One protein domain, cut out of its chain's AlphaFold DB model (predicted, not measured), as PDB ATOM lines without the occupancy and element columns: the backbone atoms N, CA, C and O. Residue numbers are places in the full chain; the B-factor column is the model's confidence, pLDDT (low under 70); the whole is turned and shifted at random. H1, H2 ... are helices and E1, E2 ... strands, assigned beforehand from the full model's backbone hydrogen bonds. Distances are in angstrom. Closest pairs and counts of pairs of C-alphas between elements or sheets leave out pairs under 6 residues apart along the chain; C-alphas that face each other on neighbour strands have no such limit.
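This is residues 8 to 102 of the 106 residues of a protein of Diabrotica virgifera virgifera (western corn rootworm) (UniProt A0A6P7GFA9). A two-stranded ribbon, E1 and E2, joined through a loop with H1 whose residues 17 to 22 stick out at one end, leads to a cluster of helices at the other. There H3 and H5 lie side by side, H4 runs from H3 toward the strands, and H6 packs on H5. The 95 printed residues, mostly helix by class, hold six named helices and two named strands in the order E1 H1 E2 H2 H3 H4 H5 H6, the sheet being antiparallel. The whole is loose, with a radius of gyration of the C-alphas of 16.0 A, and elongated, spanning 52 by 29 by 26 A.

E1, residues 8 to 11, begins at C-alpha 8 (34.367, 10.392, -10.065); E2, residues 25 to 30, is 14.8 A long. H1 is residues 13 to 18, H2 31 to 35. H3, residues 42 to 54, is 18.9 A long, H4, residues 56 to 66, 14.7 A, and H5, residues 78 to 89, 16.7 A. H6, residues 96 to 100, ends at (12.661, 18.360, 5.449).

E1 and E2 are antiparallel at 150 degrees, with N 10 and O 26 2.9 A apart and N 28 and O 8 2.8 A apart, within hydrogen-bond range. The closest C-alphas of E2 and H4, Ser 28 and His 65, are 7.8 A apart. H2 is close to but not clearly touching H3, closest C-alphas Tyr 35 and Leu 48 at 7.4 A. H3 and H4 touch only at the corner, closest C-alphas Met 52 and Phe 59 at 4.6 A. H3 and H5 touch, closest C-alphas Val 49 and Leu 85 at 6.3 A, with a shallow tilt of 10 degrees, opposite ways. H5 touches H6 with residues 86 to 89 alone, closest C-alphas Cys 86 and Cys 100 at 5.2 A. H1 and H3 are apart. In H1 to H6 every O i to N i+4 pair is within hydrogen-bond range.

The C-alphas farthest apart, of His 20 and His 98, are 51.8 A apart. The printed part has no cut, and the link from H4 to H5 is long. Mean pLDDT of the printed part is 91.4; residue 102 is under 70.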
ATOM      1  N   THR A   8      33.474   9.525 -10.829       97.00
ATOM      2  CA  THR A   8      34.367  10.392 -10.065       97.00
ATOM      3  C   THR A   8      35.738   9.747  -9.991       97.00
ATOM      4  O   THR A   8      35.855   8.569  -9.663       97.00
ATOM      5  N   TRP A   9      36.778  10.532 -10.247       96.25
ATOM      6  CA  TRP A   9      38.176  10.133 -10.105       96.25
ATOM      7  C   TRP A   9      38.804  10.909  -8.946       96.25
ATOM      8  O   TRP A   9      38.444  12.064  -8.695       96.25
ATOM      9  N   THR A  10      39.696  10.266  -8.200       95.00
ATOM     10  CA  THR A  10      40.362  10.871  -7.041       95.00
ATOM     11  C   THR A  10      41.836  10.488  -6.994       95.00
ATOM     12  O   THR A  10      42.288   9.599  -7.718       95.00
ATOM     13  N   CYS A  11      42.587  11.196  -6.160       93.12
ATOM     14  CA  CYS A  11      43.992  10.949  -5.893       93.12
ATOM     15  C   CYS A  11      44.205  10.967  -4.377       93.12
ATOM     16  O   CYS A  11      43.672  11.831  -3.678       93.12
ATOM     17  N   ASP A  12      44.976  10.007  -3.873       90.62
ATOM     18  CA  ASP A  12      45.381   9.983  -2.472       90.62
ATOM     19  C   ASP A  12      46.506  11.002  -2.255       90.62
ATOM     20  O   ASP A  12      47.645  10.802  -2.684       90.62
ATOM     21  N   LEU A  13      46.168  12.105  -1.584       90.44
ATOM     22  CA  LEU A  13      47.103  13.192  -1.313       90.44
ATOM     23  C   LEU A  13      48.238  12.775  -0.373       90.44
ATOM     24  O   LEU A  13      49.342  13.299  -0.500       90.44
ATOM     25  N   GLU A  14      48.005  11.852   0.560       89.00
ATOM     26  CA  GLU A  14      49.064  11.379   1.452       89.00
ATOM     27  C   GLU A  14      50.114  10.603   0.651       89.00
ATOM     28  O   GLU A  14      51.314  10.809   0.835       89.00
ATOM     29  N   GLN A  15      49.676   9.753  -0.279       87.62
ATOM     30  CA  GLN A  15      50.583   9.031  -1.173       87.62
ATOM     31  C   GLN A  15      51.269   9.958  -2.178       87.62
ATOM     32  O   GLN A  15      52.483   9.861  -2.360       87.62
ATOM     33  N   ALA A  16      50.526  10.883  -2.790       90.12
ATOM     34  CA  ALA A  16      51.077  11.833  -3.753       90.12
ATOM     35  C   ALA A  16      52.165  12.722  -3.130       90.12
ATOM     36  O   ALA A  16      53.199  12.949  -3.747       90.12
ATOM     37  N   ASN A  17      51.975  13.163  -1.882       90.50
ATOM     38  CA  ASN A  17      52.935  14.025  -1.190       90.50
ATOM     39  C   ASN A  17      54.171  13.279  -0.646       90.50
ATOM     40  O   ASN A  17      55.153  13.927  -0.287       90.50
ATOM     41  N   LYS A  18      54.145  11.939  -0.551       88.69
ATOM     42  CA  LYS A  18      55.287  11.126  -0.079       88.69
ATOM     43  C   LYS A  18      56.381  10.950  -1.137       88.69
ATOM     44  O   LYS A  18      57.520  10.654  -0.777       88.69
ATOM     45  N   GLY A  19      56.051  11.084  -2.421       77.88
ATOM     46  CA  GLY A  19      56.992  10.940  -3.532       77.88
ATOM     47  C   GLY A  19      57.314  12.270  -4.214       77.88
ATOM     48  O   GLY A  19      56.563  13.230  -4.120       77.88
ATOM     49  N   HIS A  20      58.411  12.308  -4.974       70.06
ATOM     50  CA  HIS A  20      58.674  13.374  -5.957       70.06
ATOM     51  C   HIS A  20      58.031  13.082  -7.328       70.06
ATOM     52  O   HIS A  20      58.394  13.699  -8.327       70.06
ATOM     53  N   ASN A  21      57.119  12.107  -7.387       77.31
ATOM     54  CA  ASN A  21      56.490  11.637  -8.617       77.31
ATOM     55  C   ASN A  21      55.138  12.320  -8.838       77.31
ATOM     56  O   ASN A  21      54.544  12.876  -7.916       77.31
ATOM     57  N   GLU A  22      54.636  12.236 -10.068       86.88
ATOM     58  CA  GLU A  22      53.310  12.742 -10.408       86.88
ATOM     59  C   GLU A  22      52.199  12.005  -9.632       86.88
ATOM     60  O   GLU A  22      52.302  10.796  -9.386       86.88
ATOM     61  N   PRO A  23      51.119  12.712  -9.248       90.50
ATOM     62  CA  PRO A  23      50.000  12.119  -8.530       90.50
ATOM     63  C   PRO A  23      49.285  11.061  -9.380       90.50
ATOM     64  O   PRO A  23      48.881  11.318 -10.515       90.50
ATOM     65  N   VAL A  24      49.069   9.878  -8.799       91.94
ATOM     66  CA  VAL A  24      48.312   8.797  -9.443       91.94
ATOM     67  C   VAL A  24      46.818   9.027  -9.237       91.94
ATOM     68  O   VAL A  24      46.327   9.053  -8.107       91.94
ATOM     69  N   TRP A  25      46.093   9.166 -10.342       93.75
ATOM     70  CA  TRP A  25      44.638   9.274 -10.357       93.75
ATOM     71  C   TRP A  25      44.000   7.905 -10.562       93.75
ATOM     72  O   TRP A  25      44.420   7.139 -11.427       93.75
ATOM     73  N   TYR A  26      42.956   7.612  -9.794       94.50
ATOM     74  CA  TYR A  26      42.202   6.369  -9.908       94.50
ATOM     75  C   TYR A  26      40.696   6.625  -9.868       94.50
ATOM     76  O   TYR A  26      40.220   7.616  -9.300       94.50
ATOM     77  N   LYS A  27      39.932   5.727 -10.499       96.00
ATOM     78  CA  LYS A  27      38.470   5.782 -10.485       96.00
ATOM     79  C   LYS A  27      37.993   5.525  -9.059       96.00
ATOM     80  O   LYS A  27      38.275   4.480  -8.486       96.00
ATOM     81  N   SER A  28      37.287   6.501  -8.503       95.62
ATOM     82  CA  SER A  28      36.686   6.424  -7.175       95.62
ATOM     83  C   SER A  28      35.409   5.593  -7.239       95.62
ATOM     84  O   SER A  28      35.307   4.570  -6.570       95.62
ATOM     85  N   TYR A  29      34.447   6.009  -8.071       97.19
ATOM     86  CA  TYR A  29      33.178   5.305  -8.234       97.19
ATOM     87  C   TYR A  29      32.453   5.698  -9.534       97.19
ATOM     88  O   TYR A  29      32.721   6.765 -10.095       97.19
ATOM     89  N   SER A  30      31.547   4.830  -9.999       97.56
ATOM     90  CA  SER A  30      30.461   5.161 -10.938       97.56
ATOM     91  C   SER A  30      29.161   5.219 -10.139       97.56
ATOM     92  O   SER A  30      28.933   4.360  -9.286       97.56
ATOM     93  N   ALA A  31      28.319   6.221 -10.382       96.44
ATOM     94  CA  ALA A  31      27.073   6.370  -9.634       96.44
ATOM     95  C   ALA A  31      26.142   5.170  -9.811       96.44
ATOM     96  O   ALA A  31      25.603   4.662  -8.826       96.44
ATOM     97  N   ARG A  32      25.986   4.691 -11.049       96.12
ATOM     98  CA  ARG A  32      25.113   3.549 -11.332       96.12
ATOM     99  C   ARG A  32      25.614   2.263 -10.708       96.12
ATOM    100  O   ARG A  32      24.821   1.575 -10.070       96.12
ATOM    101  N   ASP A  33      26.905   1.979 -10.839       96.56
ATOM    102  CA  ASP A  33      27.487   0.749 -10.300       96.56
ATOM    103  C   ASP A  33      27.429   0.740  -8.765       96.56
ATOM    104  O   ASP A  33      26.974  -0.227  -8.156       96.56
ATOM    105  N   THR A  34      27.832   1.842  -8.126       96.88
ATOM    106  CA  THR A  34      27.943   1.930  -6.663       96.88
ATOM    107  C   THR A  34      26.596   1.926  -5.962       96.88
ATOM    108  O   THR A  34      26.434   1.243  -4.953       96.88
ATOM    109  N   TYR A  35      25.623   2.675  -6.478       96.12
ATOM    110  CA  TYR A  35      24.304   2.785  -5.850       96.12
ATOM    111  C   TYR A  35      23.267   1.849  -6.479       96.12
ATOM    112  O   TYR A  35      22.099   1.889  -6.094       96.12
ATOM    113  N   SER A  36      23.684   0.992  -7.420       95.25
ATOM    114  CA  SER A  36      22.807   0.075  -8.159       95.25
ATOM    115  C   SER A  36      21.626   0.791  -8.833       95.25
ATOM    116  O   SER A  36      20.506   0.280  -8.861       95.25
ATOM    117  N   MET A  37      21.868   1.995  -9.360       94.19
ATOM    118  CA  MET A  37      20.839   2.824  -9.994       94.19
ATOM    119  C   MET A  37      20.613   2.397 -11.445       94.19
ATOM    120  O   MET A  37      21.560   2.206 -12.219       94.19
ATOM    121  N   GLN A  38      19.349   2.308 -11.862       93.44
ATOM    122  CA  GLN A  38      19.027   1.906 -13.235       93.44
ATOM    123  C   GLN A  38      19.323   3.025 -14.236       93.44
ATOM    124  O   GLN A  38      19.729   2.757 -15.369       93.44
ATOM    125  N   SER A  39      19.165   4.274 -13.800       94.50
ATOM    126  CA  SER A  39      19.466   5.492 -14.553       94.50
ATOM    127  C   SER A  39      19.824   6.629 -13.592       94.50
ATOM    128  O   SER A  39      19.676   6.480 -12.383       94.50
ATOM    129  N   LEU A  40      20.253   7.779 -14.118       95.12
ATOM    130  CA  LEU A  40      20.438   9.001 -13.323       95.12
ATOM    131  C   LEU A  40      19.253   9.971 -13.453       95.12
ATOM    132  O   LEU A  40      19.420  11.187 -13.336       95.12
ATOM    133  N   ALA A  41      18.053   9.442 -13.711       95.38
ATOM    134  CA  ALA A  41      16.830  10.232 -13.697       95.38
ATOM    135  C   ALA A  41      16.561  10.804 -12.288       95.38
ATOM    136  O   ALA A  41      16.932  10.176 -11.292       95.38
ATOM    137  N   PRO A  42      15.870  11.954 -12.165       94.12
ATOM    138  CA  PRO A  42      15.567  12.563 -10.865       94.12
ATOM    139  C   PRO A  42      14.863  11.620  -9.876       94.12
ATOM    140  O   PRO A  42      15.116  11.680  -8.677       94.12
ATOM    141  N   GLU A  43      14.013  10.721 -10.378       94.69
ATOM    142  CA  GLU A  43      13.313   9.729  -9.555       94.69
ATOM    143  C   GLU A  43      14.277   8.744  -8.876       94.69
ATOM    144  O   GLU A  43      14.113   8.432  -7.698       94.69
ATOM    145  N   GLU A  44      15.312   8.288  -9.587       96.00
ATOM    146  CA  GLU A  44      16.302   7.354  -9.041       96.00
ATOM    147  C   GLU A  44      17.153   8.028  -7.958       96.00
ATOM    148  O   GLU A  44      17.461   7.412  -6.939       96.00
ATOM    149  N   TRP A  45      17.472   9.316  -8.124       95.69
ATOM    150  CA  TRP A  45      18.129  10.106  -7.079       95.69
ATOM    151  C   TRP A  45      17.258  10.249  -5.831       95.69
ATOM    152  O   TRP A  45      17.762  10.086  -4.721       95.69
ATOM    153  N   ASN A  46      15.954  10.495  -5.990       94.38
ATOM    154  CA  ASN A  46      15.046  10.551  -4.846       94.38
ATOM    155  C   ASN A  46      14.983   9.201  -4.107       94.38
ATOM    156  O   ASN A  46      15.111   9.174  -2.885       94.38
ATOM    157  N   LYS A  47      14.887   8.081  -4.838       94.94
ATOM    158  CA  LYS A  47      14.933   6.730  -4.247       94.94
ATOM    159  C   LYS A  47      16.230   6.476  -3.484       94.94
ATOM    160  O   LYS A  47      16.195   5.863  -2.421       94.94
ATOM    161  N   LEU A  48      17.369   6.946  -3.998       96.06
ATOM    162  CA  LEU A  48      18.645   6.833  -3.293       96.06
ATOM    163  C   LEU A  48      18.631   7.614  -1.972       96.06
ATOM    164  O   LEU A  48      19.114   7.100  -0.968       96.06
ATOM    165  N   VAL A  49      18.059   8.821  -1.945       94.88
ATOM    166  CA  VAL A  49      17.913   9.598  -0.701       94.88
ATOM    167  C   VAL A  49      17.026   8.868   0.307       94.88
ATOM    168  O   VAL A  49      17.401   8.767   1.474       94.88
ATOM    169  N   ASP A  50      15.904   8.303  -0.137       93.12
ATOM    170  CA  ASP A  50      15.015   7.518   0.726       93.12
ATOM    171  C   ASP A  50      15.718   6.249   1.252       93.12
ATOM    172  O   ASP A  50      15.614   5.915   2.433       93.12
ATOM    173  N   LYS A  51      16.526   5.587   0.413       94.81
ATOM    174  CA  LYS A  51      17.356   4.445   0.817       94.81
ATOM    175  C   LYS A  51      18.416   4.840   1.844       94.81
ATOM    176  O   LYS A  51      18.601   4.129   2.821       94.81
ATOM    177  N   MET A  52      19.086   5.978   1.664       95.00
ATOM    178  CA  MET A  52      20.049   6.490   2.644       95.00
ATOM    179  C   MET A  52      19.389   6.856   3.976       95.00
ATOM    180  O   MET A  52      20.021   6.718   5.020       95.00
ATOM    181  N   ALA A  53      18.133   7.313   3.965       92.31
ATOM    182  CA  ALA A  53      17.387   7.552   5.196       92.31
ATOM    183  C   ALA A  53      17.182   6.241   5.976       92.31
ATOM    184  O   ALA A  53      17.481   6.200   7.167       92.31
ATOM    185  N   ALA A  54      16.773   5.171   5.287       91.94
ATOM    186  CA  ALA A  54      16.472   3.871   5.890       91.94
ATOM    187  C   ALA A  54      17.704   3.000   6.211       91.94
ATOM    188  O   ALA A  54      17.669   2.219   7.159       91.94
ATOM    189  N   GLU A  55      18.778   3.098   5.426       94.38
ATOM    190  CA  GLU A  55      19.958   2.231   5.520       94.38
ATOM    191  C   GLU A  55      21.229   3.042   5.811       94.38
ATOM    192  O   GLU A  55      21.750   3.753   4.943       94.38
ATOM    193  N   ASP A  56      21.771   2.886   7.022       93.50
ATOM    194  CA  ASP A  56      22.991   3.583   7.448       93.50
ATOM    195  C   ASP A  56      24.211   3.219   6.596       93.50
ATOM    196  O   ASP A  56      24.973   4.107   6.230       93.50
ATOM    197  N   ASP A  57      24.360   1.956   6.182       95.88
ATOM    198  CA  ASP A  57      25.481   1.521   5.337       95.88
ATOM    199  C   ASP A  57      25.505   2.245   3.979       95.88
ATOM    200  O   ASP A  57      26.569   2.625   3.475       95.88
ATOM    201  N   THR A  58      24.324   2.471   3.389       96.31
ATOM    202  CA  THR A  58      24.190   3.195   2.117       96.31
ATOM    203  C   THR A  58      24.551   4.669   2.306       96.31
ATOM    204  O   THR A  58      25.279   5.238   1.486       96.31
ATOM    205  N   PHE A  59      24.098   5.285   3.404       96.69
ATOM    206  CA  PHE A  59      24.490   6.651   3.748       96.69
ATOM    207  C   PHE A  59      25.993   6.763   4.023       96.69
ATOM    208  O   PHE A  59      26.637   7.680   3.523       96.69
ATOM    209  N   ASP A  60      26.582   5.819   4.748       96.25
ATOM    210  CA  ASP A  60      28.005   5.804   5.077       96.25
ATOM    211  C   ASP A  60      28.883   5.701   3.833       96.25
ATOM    212  O   ASP A  60      29.923   6.369   3.747       96.25
ATOM    213  N   LEU A  61      28.472   4.880   2.864       96.94
ATOM    214  CA  LEU A  61      29.115   4.784   1.558       96.94
ATOM    215  C   LEU A  61      29.022   6.117   0.806       96.94
ATOM    216  O   LEU A  61      30.050   6.652   0.378       96.94
ATOM    217  N   PHE A  62      27.823   6.700   0.721       97.44
ATOM    218  CA  PHE A  62      27.630   8.023   0.128       97.44
ATOM    219  C   PHE A  62      28.491   9.085   0.813       97.44
ATOM    220  O   PHE A  62      29.170   9.865   0.148       97.44
ATOM    221  N   TYR A  63      28.548   9.078   2.139       97.19
ATOM    222  CA  TYR A  63      29.295  10.037   2.934       97.19
ATOM    223  C   TYR A  63      30.813   9.899   2.730       97.19
ATOM    224  O   TYR A  63      31.549  10.886   2.811       97.19
ATOM    225  N   ARG A  64      31.324   8.692   2.427       96.00
ATOM    226  CA  ARG A  64      32.732   8.496   2.006       96.00
ATOM    227  C   ARG A  64      32.977   9.153   0.655       96.00
ATOM    228  O   ARG A  64      33.980   9.849   0.491       96.00
ATOM    229  N   HIS A  65      32.062   8.966  -0.292       96.69
ATOM    230  CA  HIS A  65      32.158   9.559  -1.624       96.69
ATOM    231  C   HIS A  65      31.992  11.085  -1.607       96.69
ATOM    232  O   HIS A  65      32.740  11.774  -2.302       96.69
ATOM    233  N   TYR A  66      31.109  11.619  -0.761       96.38
ATOM    234  CA  TYR A  66      30.893  13.055  -0.554       96.38
ATOM    235  C   TYR A  66      32.192  13.773  -0.151       96.38
ATOM    236  O   TYR A  66      32.533  14.813  -0.709       96.38
ATOM    237  N   TYR A  67      32.985  13.155   0.731       95.88
ATOM    238  CA  TYR A  67      34.311  13.640   1.134       95.88
ATOM    239  C   TYR A  67      35.472  13.067   0.306       95.88
ATOM    240  O   TYR A  67      36.626  13.150   0.727       95.88
ATOM    241  N   ARG A  68      35.200  12.487  -0.871       95.00
ATOM    242  CA  ARG A  68      36.211  11.955  -1.808       95.00
ATOM    243  C   ARG A  68      37.223  10.992  -1.165       95.00
ATOM    244  O   ARG A  68      38.397  11.017  -1.520       95.00
ATOM    245  N   HIS A  69      36.770  10.146  -0.239       91.50
ATOM    246  CA  HIS A  69      37.607   9.223   0.542       91.50
ATOM    247  C   HIS A  69      38.676   9.898   1.421       91.50
ATOM    248  O   HIS A  69      39.661   9.263   1.786       91.50
ATOM    249  N   SER A  70      38.487  11.167   1.795       92.19
ATOM    250  CA  SER A  70      39.423  11.854   2.686       92.19
ATOM    251  C   SER A  70      39.515  11.165   4.060       92.19
ATOM    252  O   SER A  70      38.475  10.942   4.692       92.19
ATOM    253  N   PRO A  71      40.730  10.898   4.581       89.31
ATOM    254  CA  PRO A  71      40.914  10.367   5.931       89.31
ATOM    255  C   PRO A  71      40.553  11.391   7.016       89.31
ATOM    256  O   PRO A  71      40.277  11.012   8.148       89.31
ATOM    257  N   THR A  72      40.506  12.687   6.682       91.88
ATOM    258  CA  THR A  72      40.151  13.777   7.610       91.88
ATOM    259  C   THR A  72      38.659  14.118   7.586       91.88
ATOM    260  O   THR A  72      38.260  15.221   7.966       91.88
ATOM    261  N   ARG A  73      37.821  13.206   7.090       93.62
ATOM    262  CA  ARG A  73      36.366  13.366   7.069       93.62
ATOM    263  C   ARG A  73      35.806  13.460   8.501       93.62
ATOM    264  O   ARG A  73      36.124  12.593   9.315       93.62
ATOM    265  N   PRO A  74      34.936  14.441   8.808       94.69
ATOM    266  CA  PRO A  74      34.331  14.557  10.132       94.69
ATOM    267  C   PRO A  74      33.336  13.420  10.399       94.69
ATOM    268  O   PRO A  74      32.692  12.923   9.473       94.69
ATOM    269  N   SER A  75      33.180  13.027  11.666       93.50
ATOM    270  CA  SER A  75      32.104  12.120  12.082       93.50
ATOM    271  C   SER A  75      30.740  12.756  11.813       93.50
ATOM    272  O   SER A  75      30.574  13.955  12.028       93.50
ATOM    273  N   CYS A  76      29.778  11.955  11.364       94.50
ATOM    274  CA  CYS A  76      28.411  12.395  11.104       94.50
ATOM    275  C   CYS A  76      27.473  11.609  12.015       94.50
ATOM    276  O   CYS A  76      27.461  10.382  11.971       94.50
ATOM    277  N   ASP A  77      26.756  12.317  12.878       91.81
ATOM    278  CA  ASP A  77      25.705  11.761  13.722       91.81
ATOM    279  C   ASP A  77      24.338  11.838  13.018       91.81
ATOM    280  O   ASP A  77      24.233  12.220  11.850       91.81
ATOM    281  N   ALA A  78      23.273  11.463  13.729       91.06
ATOM    282  CA  ALA A  78      21.917  11.478  13.186       91.06
ATOM    283  C   ALA A  78      21.474  12.882  12.732       91.06
ATOM    284  O   ALA A  78      20.818  13.013  11.700       91.06
ATOM    285  N   GLU A  79      21.864  13.938  13.454       90.88
ATOM    286  CA  GLU A  79      21.536  15.316  13.077       90.88
ATOM    287  C   GLU A  79      22.241  15.708  11.773       90.88
ATOM    288  O   GLU A  79      21.601  16.205  10.841       90.88
ATOM    289  N   CYS A  80      23.537  15.404  11.662       94.19
ATOM    290  CA  CYS A  80      24.311  15.590  10.438       94.19
ATOM    291  C   CYS A  80      23.723  14.803   9.254       94.19
ATOM    292  O   CYS A  80      23.599  15.349   8.152       94.19
ATOM    293  N   LYS A  81      23.306  13.548   9.470       93.62
ATOM    294  CA  LYS A  81      22.670  12.715   8.440       93.62
ATOM    295  C   LYS A  81      21.390  13.368   7.927       93.62
ATOM    296  O   LYS A  81      21.265  13.593   6.722       93.62
ATOM    297  N   VAL A  82      20.476  13.742   8.823       91.44
ATOM    298  CA  VAL A  82      19.214  14.406   8.453       91.44
ATOM    299  C   VAL A  82      19.483  15.717   7.721       91.44
ATOM    300  O   VAL A  82      18.851  15.981   6.700       91.44
ATOM    301  N   GLN A  83      20.450  16.515   8.181       91.31
ATOM    302  CA  GLN A  83      20.855  17.762   7.531       91.31
ATOM    303  C   GLN A  83      21.315  17.532   6.083       91.31
ATOM    304  O   GLN A  83      20.849  18.231   5.183       91.31
ATOM    305  N   ILE A  84      22.159  16.529   5.837       94.44
ATOM    306  CA  ILE A  84      22.642  16.200   4.490       94.44
ATOM    307  C   ILE A  84      21.496  15.718   3.595       94.44
ATOM    308  O   ILE A  84      21.343  16.216   2.482       94.44
ATOM    309  N   LEU A  85      20.658  14.789   4.067       93.81
ATOM    310  CA  LEU A  85      19.530  14.267   3.278       93.81
ATOM    311  C   LEU A  85      18.523  15.369   2.920       93.81
ATOM    312  O   LEU A  85      18.023  15.435   1.796       93.81
ATOM    313  N   CYS A  86      18.282  16.279   3.858       91.69
ATOM    314  CA  CYS A  86      17.512  17.497   3.658       91.69
ATOM    315  C   CYS A  86      18.047  18.371   2.524       91.69
ATOM    316  O   CYS A  86      17.280  18.835   1.674       91.69
ATOM    317  N   ASP A  87      19.354  18.618   2.530       91.44
ATOM    318  CA  ASP A  87      20.000  19.460   1.530       91.44
ATOM    319  C   ASP A  87      19.963  18.789   0.148       91.44
ATOM    320  O   ASP A  87      19.763  19.472  -0.854       91.44
ATOM    321  N   LEU A  88      20.022  17.452   0.089       93.25
ATOM    322  CA  LEU A  88      19.851  16.691  -1.155       93.25
ATOM    323  C   LEU A  88      18.431  16.783  -1.735       93.25
ATOM    324  O   LEU A  88      18.285  16.825  -2.956       93.25
ATOM    325  N   LYS A  89      17.382  16.843  -0.900       90.38
ATOM    326  CA  LYS A  89      15.995  17.029  -1.381       90.38
ATOM    327  C   LYS A  89      15.652  18.488  -1.706       90.38
ATOM    328  O   LYS A  89      14.701  18.752  -2.442       90.38
ATOM    329  N   THR A  90      16.396  19.453  -1.166       89.75
ATOM    330  CA  THR A  90      16.065  20.879  -1.294       89.75
ATOM    331  C   THR A  90      16.672  21.484  -2.562       89.75
ATOM    332  O   THR A  90      17.738  22.086  -2.542       89.75
ATOM    333  N   GLY A  91      15.944  21.394  -3.679       86.94
ATOM    334  CA  GLY A  91      16.322  22.057  -4.937       86.94
ATOM    335  C   GLY A  91      15.953  23.548  -5.017       86.94
ATOM    336  O   GLY A  91      16.415  24.254  -5.913       86.94
ATOM    337  N   LYS A  92      15.112  24.042  -4.095       87.00
ATOM    338  CA  LYS A  92      14.617  25.425  -4.064       87.00
ATOM    339  C   LYS A  92      14.953  26.102  -2.738       87.00
ATOM    340  O   LYS A  92      14.600  25.622  -1.662       87.00
ATOM    341  N   SER A  93      15.602  27.261  -2.827       84.75
ATOM    342  CA  SER A  93      15.914  28.099  -1.668       84.75
ATOM    343  C   SER A  93      14.657  28.431  -0.863       84.75
ATOM    344  O   SER A  93      13.603  28.691  -1.433       84.75
ATOM    345  N   GLN A  94      14.798  28.476   0.465       81.62
ATOM    346  CA  GLN A  94      13.735  28.783   1.440       81.62
ATOM    347  C   GLN A  94      12.611  27.736   1.587       81.62
ATOM    348  O   GLN A  94      11.837  27.843   2.535       81.62
ATOM    349  N   ASP A  95      12.583  26.668   0.781       81.69
ATOM    350  CA  ASP A  95      11.589  25.582   0.909       81.69
ATOM    351  C   ASP A  95      12.033  24.454   1.857       81.69
ATOM    352  O   ASP A  95      11.288  23.507   2.117       81.69
ATOM    353  N   ARG A  96      13.232  24.575   2.442       80.12
ATOM    354  CA  ARG A  96      13.844  23.554   3.301       80.12
ATOM    355  C   ARG A  96      12.912  23.060   4.412       80.12
ATOM    356  O   ARG A  96      12.833  21.865   4.651       80.12
ATOM    357  N   LYS A  97      12.175  23.958   5.080       79.38
ATOM    358  CA  LYS A  97      11.262  23.583   6.180       79.38
ATOM    359  C   LYS A  97      10.131  22.657   5.731       79.38
ATOM    360  O   LYS A  97       9.727  21.795   6.497       79.38
ATOM    361  N   HIS A  98       9.627  22.853   4.515       77.44
ATOM    362  CA  HIS A  98       8.545  22.045   3.966       77.44
ATOM    363  C   HIS A  98       9.063  20.674   3.523       77.44
ATOM    364  O   HIS A  98       8.464  19.657   3.837       77.44
ATOM    365  N   ILE A  99      10.207  20.651   2.836       75.94
ATOM    366  CA  ILE A  99      10.788  19.434   2.252       75.94
ATOM    367  C   ILE A  99      11.408  18.527   3.333       75.94
ATOM    368  O   ILE A  99      11.290  17.308   3.273       75.94
ATOM    369  N   CYS A 100      12.039  19.109   4.354       79.38
ATOM    370  CA  CYS A 100      12.661  18.360   5.449       79.38
ATOM    371  C   CYS A 100      11.686  17.791   6.472       79.38
ATOM    372  O   CYS A 100      12.053  16.855   7.178       79.38
ATOM    373  N   GLY A 101      10.483  18.359   6.599       71.69
ATOM    374  CA  GLY A 101       9.501  17.887   7.578       71.69
ATOM    375  C   GLY A 101       9.148  16.409   7.384       71.69
ATOM    376  O   GLY A 101       8.857  15.715   8.350       71.69
ATOM    377  N   GLU A 102       9.260  15.906   6.155       67.31
ATOM    378  CA  GLU A 102       9.014  14.504   5.803       67.31
ATOM    379  C   GLU A 102      10.150  13.557   6.239       67.31
ATOM    380  O   GLU A 102       9.916  12.366   6.417       67.31
TER     381      GLU A 102